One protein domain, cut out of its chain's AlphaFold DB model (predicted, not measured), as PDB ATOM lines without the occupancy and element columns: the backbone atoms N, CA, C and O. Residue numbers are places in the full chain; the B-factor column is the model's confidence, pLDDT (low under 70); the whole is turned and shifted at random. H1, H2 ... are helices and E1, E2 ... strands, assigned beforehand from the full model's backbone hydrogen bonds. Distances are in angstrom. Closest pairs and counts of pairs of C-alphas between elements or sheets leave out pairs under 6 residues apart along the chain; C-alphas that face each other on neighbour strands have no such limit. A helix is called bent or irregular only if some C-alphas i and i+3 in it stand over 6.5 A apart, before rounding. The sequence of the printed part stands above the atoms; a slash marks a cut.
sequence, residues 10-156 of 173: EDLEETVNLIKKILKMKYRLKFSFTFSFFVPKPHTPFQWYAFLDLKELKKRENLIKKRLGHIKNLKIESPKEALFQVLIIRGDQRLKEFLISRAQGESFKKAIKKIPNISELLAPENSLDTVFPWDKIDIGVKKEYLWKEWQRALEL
ATOM      1  N   GLU A  10      -5.313 -42.626  32.673       96.38
ATOM      2  CA  GLU A  10      -5.699 -43.815  33.446       96.38
ATOM      3  C   GLU A  10      -6.459 -43.438  34.724       96.38
ATOM      4  O   GLU A  10      -7.520 -44.008  34.978       96.38
ATOM      5  N   ASP A  11      -6.004 -42.421  35.466       95.88
ATOM      6  CA  ASP A  11      -6.674 -41.946  36.690       95.88
ATOM      7  C   ASP A  11      -8.131 -41.511  36.426       95.88
ATOM      8  O   ASP A  11      -9.059 -41.750  37.217       95.88
ATOM      9  N   LEU A  12      -8.360 -40.872  35.274       96.12
ATOM     10  CA  LEU A  12      -9.691 -40.451  34.837       96.12
ATOM     11  C   LEU A  12     -10.582 -41.656  34.522       96.12
ATOM     12  O   LEU A  12     -11.758 -41.679  34.902       96.12
ATOM     13  N   GLU A  13     -10.037 -42.663  33.843       96.56
ATOM     14  CA  GLU A  13     -10.750 -43.902  33.533       96.56
ATOM     15  C   GLU A  13     -11.060 -44.713  34.799       96.56
ATOM     16  O   GLU A  13     -12.172 -45.234  34.940       96.56
ATOM     17  N   GLU A  14     -10.149 -44.760  35.770       97.25
ATOM     18  CA  GLU A  14     -10.397 -45.376  37.075       97.25
ATOM     19  C   GLU A  14     -11.525 -44.673  37.834       97.25
ATOM     20  O   GLU A  14     -12.440 -45.331  38.342       97.25
ATOM     21  N   THR A  15     -11.539 -43.337  37.828       96.56
ATOM     22  CA  THR A  15     -12.629 -42.541  38.415       96.56
ATOM     23  C   THR A  15     -13.976 -42.869  37.759       96.56
ATOM     24  O   THR A  15     -14.987 -43.077  38.442       96.56
ATOM     25  N   VAL A  16     -14.008 -42.973  36.426       97.00
ATOM     26  CA  VAL A  16     -15.201 -43.383  35.667       97.00
ATOM     27  C   VAL A  16     -15.651 -44.792  36.063       97.00
ATOM     28  O   VAL A  16     -16.847 -45.028  36.264       97.00
ATOM     29  N   ASN A  17     -14.716 -45.733  36.184       97.31
ATOM     30  CA  ASN A  17     -15.003 -47.118  36.544       97.31
ATOM     31  C   ASN A  17     -15.547 -47.237  37.970       97.31
ATOM     32  O   ASN A  17     -16.522 -47.963  38.192       97.31
ATOM     33  N   LEU A  18     -14.996 -46.473  38.914       96.50
ATOM     34  CA  LEU A  18     -15.495 -46.393  40.282       96.50
ATOM     35  C   LEU A  18     -16.948 -45.907  40.317       96.50
ATOM     36  O   LEU A  18     -17.797 -46.542  40.944       96.50
ATOM     37  N   ILE A  19     -17.269 -44.835  39.588       95.25
ATOM     38  CA  ILE A  19     -18.638 -44.302  39.508       95.25
ATOM     39  C   ILE A  19     -19.600 -45.339  38.920       95.25
ATOM     40  O   ILE A  19     -20.676 -45.576  39.473       95.25
ATOM     41  N   LYS A  20     -19.207 -46.019  37.837       93.88
ATOM     42  CA  LYS A  20     -20.008 -47.103  37.249       93.88
ATOM     43  C   LYS A  20     -20.229 -48.252  38.230       93.88
ATOM     44  O   LYS A  20     -21.323 -48.813  38.265       93.88
ATOM     45  N   LYS A  21     -19.219 -48.606  39.030       94.44
ATOM     46  CA  LYS A  21     -19.338 -49.631  40.073       94.44
ATOM     47  C   LYS A  21     -20.354 -49.208  41.132       94.44
ATOM     48  O   LYS A  21     -21.256 -49.987  41.413       94.44
ATOM     49  N   ILE A  22     -20.273 -47.972  41.632       92.88
ATOM     50  CA  ILE A  22     -21.228 -47.416  42.608       92.88
ATOM     51  C   ILE A  22     -22.661 -47.466  42.066       92.88
ATOM     52  O   ILE A  22     -23.561 -47.916  42.766       92.88
ATOM     53  N   LEU A  23     -22.877 -47.074  40.808       90.12
ATOM     54  CA  LEU A  23     -24.207 -47.083  40.187       90.12
ATOM     55  C   LEU A  23     -24.798 -48.485  39.996       90.12
ATOM     56  O   LEU A  23     -26.017 -48.639  39.987       90.12
ATOM     57  N   LYS A  24     -23.954 -49.512  39.835       90.69
ATOM     58  CA  LYS A  24     -24.398 -50.912  39.758       90.69
ATOM     59  C   LYS A  24     -24.790 -51.480  41.119       90.69
ATOM     60  O   LYS A  24     -25.560 -52.439  41.181       90.69
ATOM     61  N   MET A  25     -24.258 -50.924  42.205       88.06
ATOM     62  CA  MET A  25     -24.634 -51.335  43.551       88.06
ATOM     63  C   MET A  25     -26.061 -50.833  43.803       88.06
ATOM     64  O   MET A  25     -26.316 -49.632  43.775       88.06
ATOM     65  N   LYS A  26     -27.012 -51.758  43.995       79.12
ATOM     66  CA  LYS A  26     -28.453 -51.480  44.156       79.12
ATOM     67  C   LYS A  26     -28.782 -50.820  45.507       79.12
ATOM     68  O   LYS A  26     -29.617 -51.308  46.265       79.12
ATOM     69  N   TYR A  27     -28.117 -49.719  45.833       82.88
ATOM     70  CA  TYR A  27     -28.429 -48.912  47.004       82.88
ATOM     71  C   TYR A  27     -29.753 -48.171  46.793       82.88
ATOM     72  O   TYR A  27     -30.015 -47.641  45.714       82.88
ATOM     73  N   ARG A  28     -30.572 -48.048  47.844       85.44
ATOM     74  CA  ARG A  28     -31.755 -47.161  47.855       85.44
ATOM     75  C   ARG A  28     -31.349 -45.693  48.076       85.44
ATOM     76  O   ARG A  28     -31.962 -44.991  48.871       85.44
ATOM     77  N   LEU A  29     -30.291 -45.242  47.404       87.88
ATOM     78  CA  LEU A  29     -29.718 -43.902  47.533       87.88
ATOM     79  C   LEU A  29     -29.685 -43.208  46.171       87.88
ATOM     80  O   LEU A  29     -29.481 -43.842  45.136       87.88
ATOM     81  N   LYS A  30     -29.864 -41.886  46.173       87.19
ATOM     82  CA  LYS A  30     -29.675 -41.052  44.983       87.19
ATOM     83  C   LYS A  30     -28.266 -40.475  45.015       87.19
ATOM     84  O   LYS A  30     -27.937 -39.721  45.923       87.19
ATOM     85  N   PHE A  31     -27.459 -40.801  44.012       91.81
ATOM     86  CA  PHE A  31     -26.120 -40.237  43.862       91.81
ATOM     87  C   PHE A  31     -26.142 -38.994  42.964       91.81
ATOM     88  O   PHE A  31     -26.929 -38.904  42.014       91.81
ATOM     89  N   SER A  32     -25.268 -38.042  43.281       94.12
ATOM     90  CA  SER A  32     -24.956 -36.869  42.467       94.12
ATOM     91  C   SER A  32     -23.445 -36.795  42.315       94.12
ATOM     92  O   SER A  32     -22.721 -36.941  43.300       94.12
ATOM     93  N   PHE A  33     -22.969 -36.593  41.090       96.06
ATOM     94  CA  PHE A  33     -21.544 -36.561  40.779       96.06
ATOM     95  C   PHE A  33     -21.192 -35.179  40.251       96.06
ATOM     96  O   PHE A  33     -21.725 -34.748  39.231       96.06
ATOM     97  N   THR A  34     -20.302 -34.479  40.955       96.81
ATOM     98  CA  THR A  34     -19.827 -33.154  40.546       96.81
ATOM     99  C   THR A  34     -18.335 -33.199  40.258       96.81
ATOM    100  O   THR A  34     -17.544 -33.587  41.117       96.81
ATOM    101  N   PHE A  35     -17.952 -32.767  39.061       97.38
ATOM    102  CA  PHE A  35     -16.566 -32.595  38.656       97.38
ATOM    103  C   PHE A  35     -16.241 -31.103  38.571       97.38
ATOM    104  O   PHE A  35     -16.836 -30.378  37.776       97.38
ATOM    105  N   SER A  36     -15.298 -30.663  39.395       96.38
ATOM    106  CA  SER A  36     -14.652 -29.352  39.309       96.38
ATOM    107  C   SER A  36     -13.222 -29.494  38.807       96.38
ATOM    108  O   SER A  36     -12.621 -30.569  38.936       96.38
ATOM    109  N   PHE A  37     -12.670 -28.413  38.264       97.44
ATOM    110  CA  PHE A  37     -11.265 -28.380  37.866       97.44
ATOM    111  C   PHE A  37     -10.361 -27.979  39.028       97.44
ATOM    112  O   PHE A  37     -10.758 -27.244  39.933       97.44
ATOM    113  N   PHE A  38      -9.128 -28.474  39.013       96.81
ATOM    114  CA  PHE A  38      -8.134 -28.092  39.996       96.81
ATOM    115  C   PHE A  38      -7.733 -26.628  39.808       96.81
ATOM    116  O   PHE A  38      -7.298 -26.203  38.740       96.81
ATOM    117  N   VAL A  39      -7.891 -25.857  40.880       95.81
ATOM    118  CA  VAL A  39      -7.541 -24.440  40.945       95.81
ATOM    119  C   VAL A  39      -6.501 -24.291  42.047       95.81
ATOM    120  O   VAL A  39      -6.866 -24.456  43.217       95.81
ATOM    121  N   PRO A  40      -5.230 -23.995  41.727       95.31
ATOM    122  CA  PRO A  40      -4.183 -24.040  42.736       95.31
ATOM    123  C   PRO A  40      -4.283 -22.819  43.652       95.31
ATOM    124  O   PRO A  40      -4.301 -21.673  43.190       95.31
ATOM    125  N   LYS A  41      -4.424 -23.080  44.952       94.94
ATOM    126  CA  LYS A  41      -4.804 -22.073  45.948       94.94
ATOM    127  C   LYS A  41      -3.574 -21.452  46.641       94.94
ATOM    128  O   LYS A  41      -2.576 -22.154  46.822       94.94
ATOM    129  N   PRO A  42      -3.668 -20.184  47.081       95.81
ATOM    130  CA  PRO A  42      -2.690 -19.513  47.923       95.81
ATOM    131  C   PRO A  42      -2.406 -20.298  49.189       95.81
ATOM    132  O   PRO A  42      -3.302 -20.956  49.719       95.81
ATOM    133  N   HIS A  43      -1.174 -20.195  49.677       95.31
ATOM    134  CA  HIS A  43      -0.730 -20.839  50.910       95.31
ATOM    135  C   HIS A  43      -0.966 -22.358  50.948       95.31
ATOM    136  O   HIS A  43      -1.125 -22.958  52.011       95.31
ATOM    137  N   THR A  44      -0.974 -22.999  49.780       95.62
ATOM    138  CA  THR A  44      -0.973 -24.457  49.663       95.62
ATOM    139  C   THR A  44       0.313 -24.915  48.989       95.62
ATOM    140  O   THR A  44       0.904 -24.139  48.236       95.62
ATOM    141  N   PRO A  45       0.737 -26.177  49.177       96.12
ATOM    142  CA  PRO A  45       1.877 -26.724  48.441       96.12
ATOM    143  C   PRO A  45       1.703 -26.614  46.920       96.12
ATOM    144  O   PRO A  45       2.661 -26.517  46.172       96.12
ATOM    145  N   PHE A  46       0.467 -26.547  46.434       96.62
ATOM    146  CA  PHE A  46       0.179 -26.464  45.008       96.62
ATOM    147  C   PHE A  46       0.206 -25.039  44.449       96.62
ATOM    148  O   PHE A  46      -0.119 -24.846  43.282       96.62
ATOM    149  N   GLN A  47       0.584 -24.024  45.230       96.56
ATOM    150  CA  GLN A  47       0.581 -22.639  44.749       96.56
ATOM    151  C   GLN A  47       1.522 -22.396  43.549       96.56
ATOM    152  O   GLN A  47       1.214 -21.542  42.720       96.56
ATOM    153  N   TRP A  48       2.574 -23.210  43.395       97.00
ATOM    154  CA  TRP A  48       3.490 -23.220  42.241       97.00
ATOM    155  C   TRP A  48       2.979 -24.008  41.028       97.00
ATOM    156  O   TRP A  48       3.575 -23.953  39.957       97.00
ATOM    157  N   TYR A  49       1.883 -24.756  41.163       97.00
ATOM    158  CA  TYR A  49       1.388 -25.581  40.068       97.00
ATOM    159  C   TYR A  49       0.830 -24.714  38.938       97.00
ATOM    160  O   TYR A  49       0.007 -23.831  39.178       97.00
ATOM    161  N   ALA A  50       1.230 -24.959  37.695       96.25
ATOM    162  CA  ALA A  50       0.645 -24.254  36.562       96.25
ATOM    163  C   ALA A  50      -0.831 -24.643  36.396       96.25
ATOM    164  O   ALA A  50      -1.194 -25.819  36.441       96.25
ATOM    165  N   PHE A  51      -1.700 -23.658  36.187       96.62
ATOM    166  CA  PHE A  51      -3.075 -23.932  35.807       96.62
ATOM    167  C   PHE A  51      -3.098 -24.517  34.394       96.62
ATOM    168  O   PHE A  51      -2.545 -23.919  33.469       96.62
ATOM    169  N   LEU A  52      -3.738 -25.678  34.229       95.25
ATOM    170  CA  LEU A  52      -3.840 -26.332  32.927       95.25
ATOM    171  C   LEU A  52      -4.537 -25.417  31.920       95.25
ATOM    172  O   LEU A  52      -5.519 -24.737  32.229       95.25
ATOM    173  N   ASP A  53      -4.056 -25.444  30.681       94.06
ATOM    174  CA  ASP A  53      -4.669 -24.656  29.628       94.06
ATOM    175  C   ASP A  53      -6.105 -25.121  29.312       94.06
ATOM    176  O   ASP A  53      -6.526 -26.256  29.556       94.06
ATOM    177  N   LEU A  54      -6.887 -24.219  28.718       94.94
ATOM    178  CA  LEU A  54      -8.294 -24.480  28.419       94.94
ATOM    179  C   LEU A  54      -8.522 -25.619  27.416       94.94
ATOM    180  O   LEU A  54      -9.633 -26.149  27.375       94.94
ATOM    181  N   LYS A  55      -7.552 -25.952  26.556       95.88
ATOM    182  CA  LYS A  55      -7.698 -27.070  25.612       95.88
ATOM    183  C   LYS A  55      -7.645 -28.380  26.384       95.88
ATOM    184  O   LYS A  55      -8.501 -29.238  26.183       95.88
ATOM    185  N   GLU A  56      -6.710 -28.480  27.315       95.56
ATOM    186  CA  GLU A  56      -6.493 -29.681  28.103       95.56
ATOM    187  C   GLU A  56      -7.611 -29.909  29.136       95.56
ATOM    188  O   GLU A  56      -8.113 -31.027  29.290       95.56
ATOM    189  N   LEU A  57      -8.127 -28.839  29.750       96.31
ATOM    190  CA  LEU A  57      -9.330 -28.917  30.591       96.31
ATOM    191  C   LEU A  57     -10.562 -29.384  29.799       96.31
ATOM    192  O   LEU A  57     -11.327 -30.225  30.274       96.31
ATOM    193  N   LYS A  58     -10.741 -28.892  28.565       96.81
ATOM    194  CA  LYS A  58     -11.823 -29.350  27.675       96.81
ATOM    195  C   LYS A  58     -11.660 -30.807  27.261       96.81
ATOM    196  O   LYS A  58     -12.664 -31.502  27.122       96.81
ATOM    197  N   LYS A  59     -10.429 -31.286  27.052       96.12
ATOM    198  CA  LYS A  59     -10.167 -32.701  26.751       96.12
ATOM    199  C   LYS A  59     -10.702 -33.588  27.882       96.12
ATOM    200  O   LYS A  59     -11.478 -34.506  27.615       96.12
ATOM    201  N   ARG A  60     -10.387 -33.241  29.135       96.38
ATOM    202  CA  ARG A  60     -10.891 -33.930  30.339       96.38
ATOM    203  C   ARG A  60     -12.409 -33.830  30.473       96.38
ATOM    204  O   ARG A  60     -13.076 -34.840  30.684       96.38
ATOM    205  N   GLU A  61     -12.972 -32.635  30.282       96.62
ATOM    206  CA  GLU A  61     -14.424 -32.412  30.277       96.62
ATOM    207  C   GLU A  61     -15.134 -33.347  29.287       96.62
ATOM    208  O   GLU A  61     -16.107 -34.018  29.633       96.62
ATOM    209  N   ASN A  62     -14.628 -33.413  28.054       96.38
ATOM    210  CA  ASN A  62     -15.199 -34.222  26.985       96.38
ATOM    211  C   ASN A  62     -15.094 -35.719  27.278       96.38
ATOM    212  O   ASN A  62     -16.038 -36.452  26.983       96.38
ATOM    213  N   LEU A  63     -13.993 -36.175  27.884       96.25
ATOM    214  CA  LEU A  63     -13.845 -37.562  28.325       96.25
ATOM    215  C   LEU A  63     -14.940 -37.921  29.335       96.25
ATOM    216  O   LEU A  63     -15.696 -38.870  29.110       96.25
ATOM    217  N   ILE A  64     -15.104 -37.121  30.393       97.06
ATOM    218  CA  ILE A  64     -16.132 -37.363  31.414       97.06
ATOM    219  C   ILE A  64     -17.536 -37.315  30.802       97.06
ATOM    220  O   ILE A  64     -18.334 -38.223  31.041       97.06
ATOM    221  N   LYS A  65     -17.839 -36.329  29.945       96.19
ATOM    222  CA  LYS A  65     -19.131 -36.258  29.237       96.19
ATOM    223  C   LYS A  65     -19.383 -37.490  28.371       96.19
ATOM    224  O   LYS A  65     -20.472 -38.053  28.431       96.19
ATOM    225  N   LYS A  66     -18.386 -37.947  27.611       96.94
ATOM    226  CA  LYS A  66     -18.503 -39.138  26.757       96.94
ATOM    227  C   LYS A  66     -18.788 -40.395  27.580       96.94
ATOM    228  O   LYS A  66     -19.593 -41.226  27.169       96.94
ATOM    229  N   ARG A  67     -18.133 -40.555  28.733       96.62
ATOM    230  CA  ARG A  67     -18.234 -41.776  29.549       96.62
ATOM    231  C   ARG A  67     -19.424 -41.793  30.507       96.62
ATOM    232  O   ARG A  67     -19.948 -42.873  30.777       96.62
ATOM    233  N   LEU A  68     -19.826 -40.634  31.030       96.56
ATOM    234  CA  LEU A  68     -20.776 -40.498  32.142       96.56
ATOM    235  C   LEU A  68     -21.973 -39.584  31.828       96.56
ATOM    236  O   LEU A  68     -22.885 -39.498  32.642       96.56
ATOM    237  N   GLY A  69     -22.025 -38.936  30.659       93.69
ATOM    238  CA  GLY A  69     -23.052 -37.940  30.309       93.69
ATOM    239  C   GLY A  69     -24.499 -38.443  30.283       93.69
ATOM    240  O   GLY A  69     -25.423 -37.639  30.303       93.69
ATOM    241  N   HIS A  70     -24.714 -39.760  30.288       92.56
ATOM    242  CA  HIS A  70     -26.037 -40.376  30.419       92.56
ATOM    243  C   HIS A  70     -26.583 -40.338  31.861       92.56
ATOM    244  O   HIS A  70     -27.759 -40.619  32.087       92.56
ATOM    245  N   ILE A  71     -25.752 -40.012  32.856       92.69
ATOM    246  CA  ILE A  71     -26.162 -39.911  34.257       92.69
ATOM    247  C   ILE A  71     -26.860 -38.567  34.482       92.69
ATOM    248  O   ILE A  71     -26.248 -37.509  34.367       92.69
ATOM    249  N   LYS A  72     -28.137 -38.610  34.882       87.88
ATOM    250  CA  LYS A  72     -28.976 -37.411  35.070       87.88
ATOM    251  C   LYS A  72     -28.411 -36.399  36.079       87.88
ATOM    252  O   LYS A  72     -28.529 -35.201  35.864       87.88
ATOM    253  N   ASN A  73     -27.799 -36.872  37.166       91.75
ATOM    254  CA  ASN A  73     -27.260 -36.023  38.236       91.75
ATOM    255  C   ASN A  73     -25.742 -35.801  38.097       91.75
ATOM    256  O   ASN A  73     -25.017 -35.813  39.093       91.75
ATOM    257  N   LEU A  74     -25.249 -35.668  36.865       96.19
ATOM    258  CA  LEU A  74     -23.861 -35.317  36.587       96.19
ATOM    259  C   LEU A  74     -23.741 -33.804  36.383       96.19
ATOM    260  O   LEU A  74     -24.372 -33.240  35.491       96.19
ATOM    261  N   LYS A  75     -22.883 -33.156  37.170       96.81
ATOM    262  CA  LYS A  75     -22.496 -31.756  36.985       96.81
ATOM    263  C   LYS A  75     -21.004 -31.676  36.694       96.81
ATOM    264  O   LYS A  75     -20.199 -32.274  37.401       96.81
ATOM    265  N   ILE A  76     -20.635 -30.916  35.672       96.62
ATOM    266  CA  ILE A  76     -19.240 -30.604  35.365       96.62
ATOM    267  C   ILE A  76     -19.141 -29.085  35.284       96.62
ATOM    268  O   ILE A  76     -19.924 -28.452  34.577       96.62
ATOM    269  N   GLU A  77     -18.239 -28.511  36.067       95.75
ATOM    270  CA  GLU A  77     -17.886 -27.094  36.000       95.75
ATOM    271  C   GLU A  77     -17.329 -26.740  34.618       95.75
ATOM    272  O   GLU A  77     -16.727 -27.584  33.955       95.75
ATOM    273  N   SER A  78     -17.503 -25.500  34.157       94.94
ATOM    274  CA  SER A  78     -16.921 -25.106  32.877       94.94
ATOM    275  C   SER A  78     -15.428 -24.749  33.009       94.94
ATOM    276  O   SER A  78     -15.030 -24.061  33.954       94.94
ATOM    277  N   PRO A  79     -14.578 -25.083  32.016       95.94
ATOM    278  CA  PRO A  79     -13.168 -24.670  32.020       95.94
ATOM    279  C   PRO A  79     -12.967 -23.149  32.129       95.94
ATOM    280  O   PRO A  79     -11.963 -22.673  32.656       95.94
ATOM    281  N   LYS A  80     -13.931 -22.363  31.629       94.44
ATOM    282  CA  LYS A  80     -13.901 -20.895  31.710       94.44
ATOM    283  C   LYS A  80     -14.135 -20.388  33.133       94.44
ATOM    284  O   LYS A  80     -13.492 -19.419  33.520       94.44
ATOM    285  N   GLU A  81     -15.038 -21.012  33.890       93.62
ATOM    286  CA  GLU A  81     -15.260 -20.679  35.304       93.62
ATOM    287  C   GLU A  81     -14.023 -21.006  36.140       93.62
ATOM    288  O   GLU A  81     -13.612 -20.181  36.953       93.62
ATOM    289  N   ALA A  82     -13.373 -22.143  35.880       96.25
ATOM    290  CA  ALA A  82     -12.117 -22.495  36.537       96.25
ATOM    291  C   ALA A  82     -11.008 -21.467  36.251       96.25
ATOM    292  O   ALA A  82     -10.350 -20.995  37.176       96.25
ATOM    293  N   LEU A  83     -10.855 -21.037  34.991       96.38
ATOM    294  CA  LEU A  83      -9.916 -19.968  34.636       96.38
ATOM    295  C   LEU A  83     -10.253 -18.651  35.350       96.38
ATOM    296  O   LEU A  83      -9.358 -17.986  35.863       96.38
ATOM    297  N   PHE A  84     -11.534 -18.276  35.406       95.19
ATOM    298  CA  PHE A  84     -11.959 -17.090  36.149       95.19
ATOM    299  C   PHE A  84     -11.567 -17.194  37.628       95.19
ATOM    300  O   PHE A  84     -10.989 -16.254  38.164       95.19
ATOM    301  N   GLN A  85     -11.801 -18.342  38.270       95.44
ATOM    302  CA  GLN A  85     -11.400 -18.560  39.660       95.44
ATOM    303  C   GLN A  85      -9.897 -18.401  39.859       95.44
ATOM    304  O   GLN A  85      -9.496 -17.693  40.775       95.44
ATOM    305  N   VAL A  86      -9.071 -19.015  39.010       96.06
ATOM    306  CA  VAL A  86      -7.606 -18.905  39.107       96.06
ATOM    307  C   VAL A  86      -7.168 -17.454  39.014       96.06
ATOM    308  O   VAL A  86      -6.351 -17.026  39.821       96.06
ATOM    309  N   LEU A  87      -7.733 -16.690  38.075       96.00
ATOM    310  CA  LEU A  87      -7.414 -15.272  37.926       96.00
ATOM    311  C   LEU A  87      -7.753 -14.492  39.195       96.00
ATOM    312  O   LEU A  87      -6.907 -13.753  39.676       96.00
ATOM    313  N   ILE A  88      -8.945 -14.676  39.768       94.62
ATOM    314  CA  ILE A  88      -9.335 -13.980  41.006       94.62
ATOM    315  C   ILE A  88      -8.449 -14.391  42.185       94.62
ATOM    316  O   ILE A  88      -8.052 -13.553  42.986       94.62
ATOM    317  N   ILE A  89      -8.134 -15.677  42.284       94.50
ATOM    318  CA  ILE A  89      -7.387 -16.250  43.404       94.50
ATOM    319  C   ILE A  89      -5.918 -15.849  43.374       94.50
ATOM    320  O   ILE A  89      -5.332 -15.595  44.423       94.50
ATOM    321  N   ARG A  90      -5.323 -15.830  42.181       94.12
ATOM    322  CA  ARG A  90      -3.914 -15.484  41.998       94.12
ATOM    323  C   ARG A  90      -3.681 -14.009  41.723       94.12
ATOM    324  O   ARG A  90      -2.538 -13.576  41.630       94.12
ATOM    325  N   GLY A  91      -4.765 -13.279  41.515       92.00
ATOM    326  CA  GLY A  91      -4.729 -11.936  40.997       92.00
ATOM    327  C   GLY A  91      -4.040 -10.960  41.931       92.00
ATOM    328  O   GLY A  91      -4.111 -11.053  43.153       92.00
ATOM    329  N   ASP A  92      -3.409  -9.977  41.312       93.12
ATOM    330  CA  ASP A  92      -2.839  -8.805  41.955       93.12
ATOM    331  C   ASP A  92      -3.358  -7.539  41.253       93.12
ATOM    332  O   ASP A  92      -4.383  -7.556  40.561       93.12
ATOM    333  N   GLN A  93      -2.645  -6.423  41.403       94.12
ATOM    334  CA  GLN A  93      -2.970  -5.153  40.751       94.12
ATOM    335  C   GLN A  93      -3.171  -5.255  39.226       94.12
ATOM    336  O   GLN A  93      -3.918  -4.455  38.660       94.12
ATOM    337  N   ARG A  94      -2.582  -6.260  38.558       95.69
ATOM    338  CA  ARG A  94      -2.749  -6.510  37.116       95.69
ATOM    339  C   ARG A  94      -4.198  -6.806  36.729       95.69
ATOM    340  O   ARG A  94      -4.573  -6.606  35.577       95.69
ATOM    341  N   LEU A  95      -5.036  -7.249  37.669       96.75
ATOM    342  CA  LEU A  95      -6.447  -7.530  37.404       96.75
ATOM    343  C   LEU A  95      -7.342  -6.289  37.375       96.75
ATOM    344  O   LEU A  95      -8.498  -6.419  36.978       96.75
ATOM    345  N   LYS A  96      -6.851  -5.105  37.760       97.31
ATOM    346  CA  LYS A  96      -7.666  -3.884  37.871       97.31
ATOM    347  C   LYS A  96      -8.532  -3.635  36.629       97.31
ATOM    348  O   LYS A  96      -9.757  -3.591  36.731       97.31
ATOM    349  N   GLU A  97      -7.907  -3.537  35.456       97.81
ATOM    350  CA  GLU A  97      -8.612  -3.232  34.203       97.81
ATOM    351  C   GLU A  97      -9.532  -4.372  33.753       97.81
ATOM    352  O   GLU A  97     -10.603  -4.134  33.191       97.81
ATOM    353  N   PHE A  98      -9.161  -5.622  34.047       97.44
ATOM    354  CA  PHE A  98     -10.017  -6.782  33.813       97.44
ATOM    355  C   PHE A  98     -11.287  -6.736  34.670       97.44
ATOM    356  O   PHE A  98     -12.379  -6.956  34.149       97.44
ATOM    357  N   LEU A  99     -11.168  -6.429  35.963       96.56
ATOM    358  CA  LEU A  99     -12.303  -6.368  36.883       96.56
ATOM    359  C   LEU A  99     -13.253  -5.221  36.528       96.56
ATOM    360  O   LEU A  99     -14.461  -5.445  36.451       96.56
ATOM    361  N   ILE A 100     -12.716  -4.031  36.234       97.75
ATOM    362  CA  ILE A 100     -13.507  -2.874  35.782       97.75
ATOM    363  C   ILE A 100     -14.262  -3.222  34.494       97.75
ATOM    364  O   ILE A 100     -15.478  -3.058  34.417       97.75
ATOM    365  N   SER A 101     -13.563  -3.792  33.509       97.25
ATOM    366  CA  SER A 101     -14.145  -4.257  32.246       97.25
ATOM    367  C   SER A 101     -15.283  -5.265  32.461       97.25
ATOM    368  O   SER A 101     -16.361  -5.132  31.876       97.25
ATOM    369  N   ARG A 102     -15.089  -6.254  33.345       95.94
ATOM    370  CA  ARG A 102     -16.123  -7.246  33.676       95.94
ATOM    371  C   ARG A 102     -17.338  -6.617  34.354       95.94
ATOM    372  O   ARG A 102     -18.455  -7.002  34.012       95.94
ATOM    373  N   ALA A 103     -17.131  -5.662  35.260       96.19
ATOM    374  CA  ALA A 103     -18.207  -4.935  35.932       96.19
ATOM    375  C   ALA A 103     -19.018  -4.058  34.962       96.19
ATOM    376  O   ALA A 103     -20.232  -3.952  35.102       96.19
ATOM    377  N   GLN A 104     -18.377  -3.509  33.928       97.12
ATOM    378  CA  GLN A 104     -19.021  -2.741  32.853       97.12
ATOM    379  C   GLN A 104     -19.758  -3.615  31.817       97.12
ATOM    380  O   GLN A 104     -20.268  -3.107  30.821       97.12
ATOM    381  N   GLY A 105     -19.812  -4.936  32.020       95.44
ATOM    382  CA  GLY A 105     -20.531  -5.864  31.143       95.44
ATOM    383  C   GLY A 105     -19.731  -6.357  29.935       95.44
ATOM    384  O   GLY A 105     -20.258  -7.098  29.104       95.44
ATOM    385  N   GLU A 106     -18.443  -6.021  29.826       96.44
ATOM    386  CA  GLU A 106     -17.622  -6.494  28.715       96.44
ATOM    387  C   GLU A 106     -17.403  -8.016  28.789       96.44
ATOM    388  O   GLU A 106     -17.153  -8.602  29.849       96.44
ATOM    389  N   SER A 107     -17.492  -8.688  27.636       95.25
ATOM    390  CA  SER A 107     -17.352 -10.147  27.554       95.25
ATOM    391  C   SER A 107     -15.998 -10.630  28.088       95.25
ATOM    392  O   SER A 107     -14.964 -10.013  27.824       95.25
ATOM    393  N   PHE A 108     -15.971 -11.802  28.734       93.06
ATOM    394  CA  PHE A 108     -14.745 -12.387  29.296       93.06
ATOM    395  C   PHE A 108     -13.590 -12.487  28.278       93.06
ATOM    396  O   PHE A 108     -12.451 -12.175  28.603       93.06
ATOM    397  N   LYS A 109     -13.889 -12.843  27.016       93.44
ATOM    398  CA  LYS A 109     -12.894 -12.949  25.929       93.44
ATOM    399  C   LYS A 109     -12.199 -11.618  25.616       93.44
ATOM    400  O   LYS A 109     -11.052 -11.630  25.174       93.44
ATOM    401  N   LYS A 110     -12.894 -10.490  25.783       95.88
ATOM    402  CA  LYS A 110     -12.309  -9.159  25.592       95.88
ATOM    403  C   LYS A 110     -11.594  -8.697  26.861       95.88
ATOM    404  O   LYS A 110     -10.432  -8.317  26.779       95.88
ATOM    405  N   ALA A 111     -12.240  -8.840  28.020       96.38
ATOM    406  CA  ALA A 111     -11.696  -8.425  29.310       96.38
ATOM    407  C   ALA A 111     -10.342  -9.082  29.626       96.38
ATOM    408  O   ALA A 111      -9.421  -8.409  30.072       96.38
ATOM    409  N   ILE A 112     -10.187 -10.386  29.359       95.81
ATOM    410  CA  ILE A 112      -8.956 -11.130  29.683       95.81
ATOM    411  C   ILE A 112      -7.711 -10.583  28.968       95.81
ATOM    412  O   ILE A 112      -6.608 -10.684  29.491       95.81
ATOM    413  N   LYS A 113      -7.881  -9.954  27.796       96.38
ATOM    414  CA  LYS A 113      -6.780  -9.340  27.037       96.38
ATOM    415  C   LYS A 113      -6.213  -8.089  27.711       96.38
ATOM    416  O   LYS A 113      -5.151  -7.631  27.314       96.38
ATOM    417  N   LYS A 114      -6.928  -7.533  28.693       96.88
ATOM    418  CA  LYS A 114      -6.515  -6.357  29.465       96.88
ATOM    419  C   LYS A 114      -5.612  -6.714  30.651       96.88
ATOM    420  O   LYS A 114      -5.152  -5.808  31.331       96.88
ATOM    421  N   ILE A 115      -5.377  -8.005  30.916       97.44
ATOM    422  CA  ILE A 115      -4.483  -8.461  31.986       97.44
ATOM    423  C   ILE A 115      -3.050  -8.518  31.435       97.44
ATOM    424  O   ILE A 115      -2.769  -9.383  30.597       97.44
ATOM    425  N   PRO A 116      -2.132  -7.643  31.878       96.69
ATOM    426  CA  PRO A 116      -0.730  -7.732  31.486       96.69
ATOM    427  C   PRO A 116      -0.090  -8.987  32.092       96.69
ATOM    428  O   PRO A 116      -0.424  -9.380  33.209       96.69
ATOM    429  N   ASN A 117       0.831  -9.618  31.357       94.38
ATOM    430  CA  ASN A 117       1.605 -10.789  31.796       94.38
ATOM    431  C   ASN A 117       0.764 -11.902  32.451       94.38
ATOM    432  O   ASN A 117       1.162 -12.513  33.441       94.38
ATOM    433  N   ILE A 118      -0.418 -12.187  31.893       95.12
ATOM    434  CA  ILE A 118      -1.340 -13.210  32.414       95.12
ATOM    435  C   ILE A 118      -0.693 -14.598  32.547       95.12
ATOM    436  O   ILE A 118      -1.077 -15.373  33.419       95.12
ATOM    437  N   SER A 119       0.294 -14.916  31.707       94.06
ATOM    438  CA  SER A 119       1.024 -16.184  31.760       94.06
ATOM    439  C   SER A 119       1.715 -16.400  33.103       94.06
ATOM    440  O   SER A 119       1.647 -17.508  33.614       94.06
ATOM    441  N   GLU A 120       2.287 -15.359  33.710       94.00
ATOM    442  CA  GLU A 120       2.940 -15.453  35.025       94.00
ATOM    443  C   GLU A 120       1.934 -15.750  36.148       94.00
ATOM    444  O   GLU A 120       2.250 -16.446  37.107       94.00
ATOM    445  N   LEU A 121       0.694 -15.257  36.023       93.75
ATOM    446  CA  LEU A 121      -0.384 -15.571  36.967       93.75
ATOM    447  C   LEU A 121      -0.847 -17.028  36.815       93.75
ATOM    448  O   LEU A 121      -1.140 -17.711  37.796       93.75
ATOM    449  N   LEU A 122      -0.950 -17.522  35.580       95.69
ATOM    450  CA  LEU A 122      -1.447 -18.873  35.303       95.69
ATOM    451  C   LEU A 122      -0.379 -19.950  35.516       95.69
ATOM    452  O   LEU A 122      -0.698 -21.037  35.994       95.69
ATOM    453  N   ALA A 123       0.875 -19.643  35.224       95.88
ATOM    454  CA  ALA A 123       2.018 -20.531  35.339       95.88
ATOM    455  C   ALA A 123       3.157 -19.781  36.049       95.88
ATOM    456  O   ALA A 123       4.058 -19.270  35.381       95.88
ATOM    457  N   PRO A 124       3.096 -19.662  37.390       95.19
ATOM    458  CA  PRO A 124       4.194 -19.098  38.156       95.19
ATOM    459  C   PRO A 124       5.456 -19.939  37.954       95.19
ATOM    460  O   PRO A 124       5.386 -21.134  37.654       95.19
ATOM    461  N   GLU A 125       6.610 -19.310  38.140       95.44
ATOM    462  CA  GLU A 125       7.879 -20.023  38.140       95.44
ATOM    463  C   GLU A 125       7.874 -21.112  39.222       95.44
ATOM    464  O   GLU A 125       7.343 -20.932  40.317       95.44
ATOM    465  N   ASN A 126       8.444 -22.274  38.910       95.19
ATOM    466  CA  ASN A 126       8.551 -23.369  39.863       95.19
ATOM    467  C   ASN A 126       9.822 -23.202  40.709       95.19
ATOM    468  O   ASN A 126      10.765 -23.981  40.572       95.19
ATOM    469  N   SER A 127       9.855 -22.163  41.547       96.88
ATOM    470  CA  SER A 127      10.984 -21.840  42.421       96.88
ATOM    471  C   SER A 127      10.517 -21.411  43.814       96.88
ATOM    472  O   SER A 127       9.481 -20.765  43.971       96.88
ATOM    473  N   LEU A 128      11.306 -21.717  44.846       96.94
ATOM    474  CA  LEU A 128      11.067 -21.201  46.198       96.94
ATOM    475  C   LEU A 128      11.068 -19.660  46.225       96.94
ATOM    476  O   LEU A 128      10.291 -19.057  46.970       96.94
ATOM    477  N   ASP A 129      11.885 -19.042  45.369       97.00
ATOM    478  CA  ASP A 129      12.077 -17.591  45.295       97.00
ATOM    479  C   ASP A 129      10.932 -16.866  44.569       97.00
ATOM    480  O   ASP A 129      10.855 -15.639  44.589       97.00
ATOM    481  N   THR A 130       9.999 -17.604  43.957       96.75
ATOM    482  CA  THR A 130       8.834 -17.032  43.276       96.75
ATOM    483  C   THR A 130       7.991 -16.212  44.241       96.75
ATOM    484  O   THR A 130       7.414 -16.762  45.177       96.75
ATOM    485  N   VAL A 131       7.885 -14.904  44.015       94.75
ATOM    486  CA  VAL A 131       7.141 -13.988  44.890       94.75
ATOM    487  C   VAL A 131       5.652 -14.024  44.562       94.75
ATOM    488  O   VAL A 131       5.253 -13.750  43.428       94.75
ATOM    489  N   PHE A 132       4.819 -14.316  45.561       95.75
ATOM    490  CA  PHE A 132       3.365 -14.311  45.411       95.75
ATOM    491  C   PHE A 132       2.719 -13.055  46.017       95.75
ATOM    492  O   PHE A 132       3.182 -12.551  47.042       95.75
ATOM    493  N   PRO A 133       1.580 -12.581  45.472       93.94
ATOM    494  CA  PRO A 133       0.849 -11.429  46.017       93.94
ATOM    495  C   PRO A 133       0.425 -11.579  47.488       93.94
ATOM    496  O   PRO A 133       0.234 -10.583  48.191       93.94
ATOM    497  N   TRP A 134       0.270 -12.823  47.946       94.88
ATOM    498  CA  TRP A 134      -0.117 -13.184  49.308       94.88
ATOM    499  C   TRP A 134       1.062 -13.509  50.231       94.88
ATOM    500  O   TRP A 134       0.824 -13.790  51.398       94.88
ATOM    501  N   ASP A 135       2.321 -13.419  49.783       94.69
ATOM    502  CA  ASP A 135       3.487 -13.700  50.647       94.69
ATOM    503  C   ASP A 135       3.563 -12.764  51.869       94.69
ATOM    504  O   ASP A 135       4.142 -13.109  52.892       94.69
ATOM    505  N   LYS A 136       2.930 -11.588  51.788       92.75
ATOM    506  CA  LYS A 136       2.797 -10.629  52.896       92.75
ATOM    507  C   LYS A 136       1.723 -10.991  53.932       92.75
ATOM    508  O   LYS A 136       1.544 -10.249  54.894       92.75
ATOM    509  N   ILE A 137       0.952 -12.053  53.702       93.62
ATOM    510  CA  ILE A 137      -0.125 -12.499  54.588       93.62
ATOM    511  C   ILE A 137       0.400 -13.677  55.400       93.62
ATOM    512  O   ILE A 137       0.614 -14.765  54.867       93.62
ATOM    513  N   ASP A 138       0.593 -13.467  56.698       92.88
ATOM    514  CA  ASP A 138       0.971 -14.549  57.599       92.88
ATOM    515  C   ASP A 138      -0.266 -15.369  57.989       92.88
ATOM    516  O   ASP A 138      -1.224 -14.849  58.563       92.88
ATOM    517  N   ILE A 139      -0.240 -16.662  57.660       92.50
ATOM    518  CA  ILE A 139      -1.275 -17.636  58.032       92.50
ATOM    519  C   ILE A 139      -0.775 -18.663  59.063       92.50
ATOM    520  O   ILE A 139      -1.424 -19.684  59.288       92.50
ATOM    521  N   GLY A 140       0.412 -18.449  59.634       91.12
ATOM    522  CA  GLY A 140       1.079 -19.380  60.542       91.12
ATOM    523  C   GLY A 140       1.755 -20.564  59.846       91.12
ATOM    524  O   GLY A 140       2.220 -21.477  60.516       91.12
ATOM    525  N   VAL A 141       1.835 -20.594  58.512       93.12
ATOM    526  CA  VAL A 141       2.528 -21.659  57.766       93.12
ATOM    527  C   VAL A 141       3.666 -21.071  56.948       93.12
ATOM    528  O   VAL A 141       3.458 -20.191  56.116       93.12
ATOM    529  N   LYS A 142       4.871 -21.606  57.152       93.75
ATOM    530  CA  LYS A 142       6.081 -21.154  56.459       93.75
ATOM    531  C   LYS A 142       6.063 -21.536  54.978       93.75
ATOM    532  O   LYS A 142       5.770 -22.683  54.628       93.75
ATOM    533  N   LYS A 143       6.454 -20.611  54.098       95.62
ATOM    534  CA  LYS A 143       6.531 -20.846  52.645       95.62
ATOM    535  C   LYS A 143       7.515 -21.963  52.295       95.62
ATOM    536  O   LYS A 143       7.224 -22.791  51.435       95.62
ATOM    537  N   GLU A 144       8.627 -22.058  53.020       95.69
ATOM    538  CA  GLU A 144       9.639 -23.104  52.846       95.69
ATOM    539  C   GLU A 144       9.073 -24.492  53.163       95.69
ATOM    540  O   GLU A 144       9.479 -25.486  52.560       95.69
ATOM    541  N   TYR A 145       8.127 -24.578  54.104       95.44
ATOM    542  CA  TYR A 145       7.423 -25.827  54.378       95.44
ATOM    543  C   TYR A 145       6.514 -26.203  53.206       95.44
ATOM    544  O   TYR A 145       6.593 -27.328  52.721       95.44
ATOM    545  N   LEU A 146       5.706 -25.262  52.701       96.94
ATOM    546  CA  LEU A 146       4.846 -25.504  51.537       96.94
ATOM    547  C   LEU A 146       5.656 -25.930  50.308       96.94
ATOM    548  O   LEU A 146       5.227 -26.818  49.580       96.94
ATOM    549  N   TRP A 147       6.837 -25.343  50.108       97.44
ATOM    550  CA  TRP A 147       7.754 -25.732  49.041       97.44
ATOM    551  C   TRP A 147       8.263 -27.167  49.204       97.44
ATOM    552  O   TRP A 147       8.253 -27.943  48.254       97.44
ATOM    553  N   LYS A 148       8.660 -27.567  50.417       96.69
ATOM    554  CA  LYS A 148       9.052 -28.961  50.686       96.69
ATOM    555  C   LYS A 148       7.903 -29.929  50.418       96.69
ATOM    556  O   LYS A 148       8.123 -30.967  49.802       96.69
ATOM    557  N   GLU A 149       6.689 -29.586  50.837       96.81
ATOM    558  CA  GLU A 149       5.501 -30.403  50.571       96.81
ATOM    559  C   GLU A 149       5.176 -30.475  49.076       96.81
ATOM    560  O   GLU A 149       4.764 -31.526  48.593       96.81
ATOM    561  N   TRP A 150       5.413 -29.397  48.328       96.69
ATOM    562  CA  TRP A 150       5.262 -29.381  46.876       96.69
ATOM    563  C   TRP A 150       6.215 -30.368  46.200       96.69
ATOM    564  O   TRP A 150       5.779 -31.224  45.435       96.69
ATOM    565  N   GLN A 151       7.503 -30.312  46.551       96.62
ATOM    566  CA  GLN A 151       8.514 -31.239  46.036       96.62
ATOM    567  C   GLN A 151       8.181 -32.695  46.400       96.62
ATOM    568  O   GLN A 151       8.244 -33.584  45.556       96.62
ATOM    569  N   ARG A 152       7.728 -32.949  47.635       96.06
ATOM    570  CA  ARG A 152       7.273 -34.284  48.056       96.06
ATOM    571  C   ARG A 152       6.062 -34.767  47.262       96.06
ATOM    572  O   ARG A 152       6.012 -35.944  46.914       96.06
ATOM    573  N   ALA A 153       5.107 -33.883  46.970       95.25
ATOM    574  CA  ALA A 153       3.931 -34.214  46.172       95.25
ATOM    575  C   ALA A 153       4.312 -34.598  44.735       95.25
ATOM    576  O   ALA A 153       3.756 -35.559  44.207       95.25
ATOM    577  N   LEU A 154       5.295 -33.915  44.137       94.25
ATOM    578  CA  LEU A 154       5.843 -34.278  42.823       94.25
ATOM    579  C   LEU A 154       6.505 -35.664  42.816       94.25
ATOM    580  O   LEU A 154       6.475 -36.358  41.805       94.25
ATOM    581  N   GLU A 155       7.060 -36.087  43.950       95.50
ATOM    582  CA  GLU A 155       7.641 -37.420  44.147       95.50
ATOM    583  C   GLU A 155       6.621 -38.465  44.643       95.50
ATOM    584  O   GLU A 155       7.011 -39.575  45.007       95.50
ATOM    585  N   LEU A 156       5.327 -38.117  44.715       93.75
ATOM    586  CA  LEU A 156       4.252 -38.957  45.262       93.75
ATOM    587  C   LEU A 156       4.523 -39.449  46.701       93.75
ATOM    588  O   LEU A 156       4.031 -40.496  47.131       93.75
TER     589      LEU A 156
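AT A GLANCE: This is residues 10 to 156 of the 173 residues of an uncharacterized protein of Thermoplasmata archaeon (UniProt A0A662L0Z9). A short parallel pair of strands, E1 and E2, with helices H3 and H1 beside it, makes one end of a loose, forked shape. H4, nearest the middle, leads from there to the helical hairpin H5 and H6, and the small H7 packs on H4; H2 and H8 make a separate pair, apart from H4 and from the hairpin. The 147 printed residues have eight named helices and two named strands in the order H1 E1 H2 H3 E2 H4 H5 H6 H7 H8; the class is mostly helix. The whole is loose, with a radius of gyration of the C-alphas of 18.6 A and spans of 52 by 42 by 25 A; residues 24 to 29 stick out.

IN THESE COORDINATES: E1 is residues 33 to 35, with C-alpha 33 at (-21.544, -36.561, 40.779), and E2 is residues 74 to 76; each is 6.7 A long. H3, residues 54 to 68, is 20.6 A long. H1, residues 10 to 24, is 21.0 A long and begins at C-alpha 10 (-5.699, -43.815, 33.446). H4, residues 79 to 90, is 16.4 A long, H5, residues 93 to 103, 16.0 A, and H6, residues 108 to 114, 10.2 A. H7 is residues 118 to 122 and H2 residues 45 to 48. H8, residues 143 to 154, is 16.7 A long and ends at C-alpha 154 (5.843, -34.278, 42.823). H2 and H5 are irregular: C-alphas 45 and 48, and 94 and 97, are each 7.3 A apart.

HOW THE PARTS SIT: E1 and E2 are parallel neighbours at 10 degrees, with N 35 and O 75 2.8 A apart, within hydrogen-bond range. E1, H2 and H3, and E2 form a strand-helix-strand unit, parallel strands joined through helices, with a right-handed crossover. The closest C-alphas of H3 and E2, Glu 61 and Ile 76, are 7.2 A apart. H1 touches H3 with residues 12 to 16 alone, closest C-alphas Val 16 and Arg 67 at 7.0 A, at a shallow tilt of 29 degrees, the same way. H3 touches H4 at Leu 57 and Pro 79, C-alphas 5.9 A apart, at a steep tilt of 48 degrees, opposite ways. H4 touches H7, closest C-alphas Arg 90 and Leu 121 at 6.1 A. H5 and H6 are a helical hairpin, closest C-alphas Phe 98 and Ala 111 at 5.1 A, with an only just steep tilt of 35.3 degrees. H2 touches H8, closest C-alphas Pro 45 and Leu 146 at 4.5 A; H5 and H8 are apart. Each O i to N i+4 pair is within hydrogen-bond range in H1, H3, H4, H7 and H8, but 5 of 7 in H5 and 1 of 3 in H6, where 3 of 4 O i to N i+3 pairs are; H2 is too short for an i+4 pair.

THE WHOLE: The two C-alphas farthest apart, Lys 26 and Pro 116, are 53.3 A apart. The printed part has no cut; its long link is H7 to H8, residues 123 to 142. The mean pLDDT of the printed part is 95.0, and no printed residue is under 70.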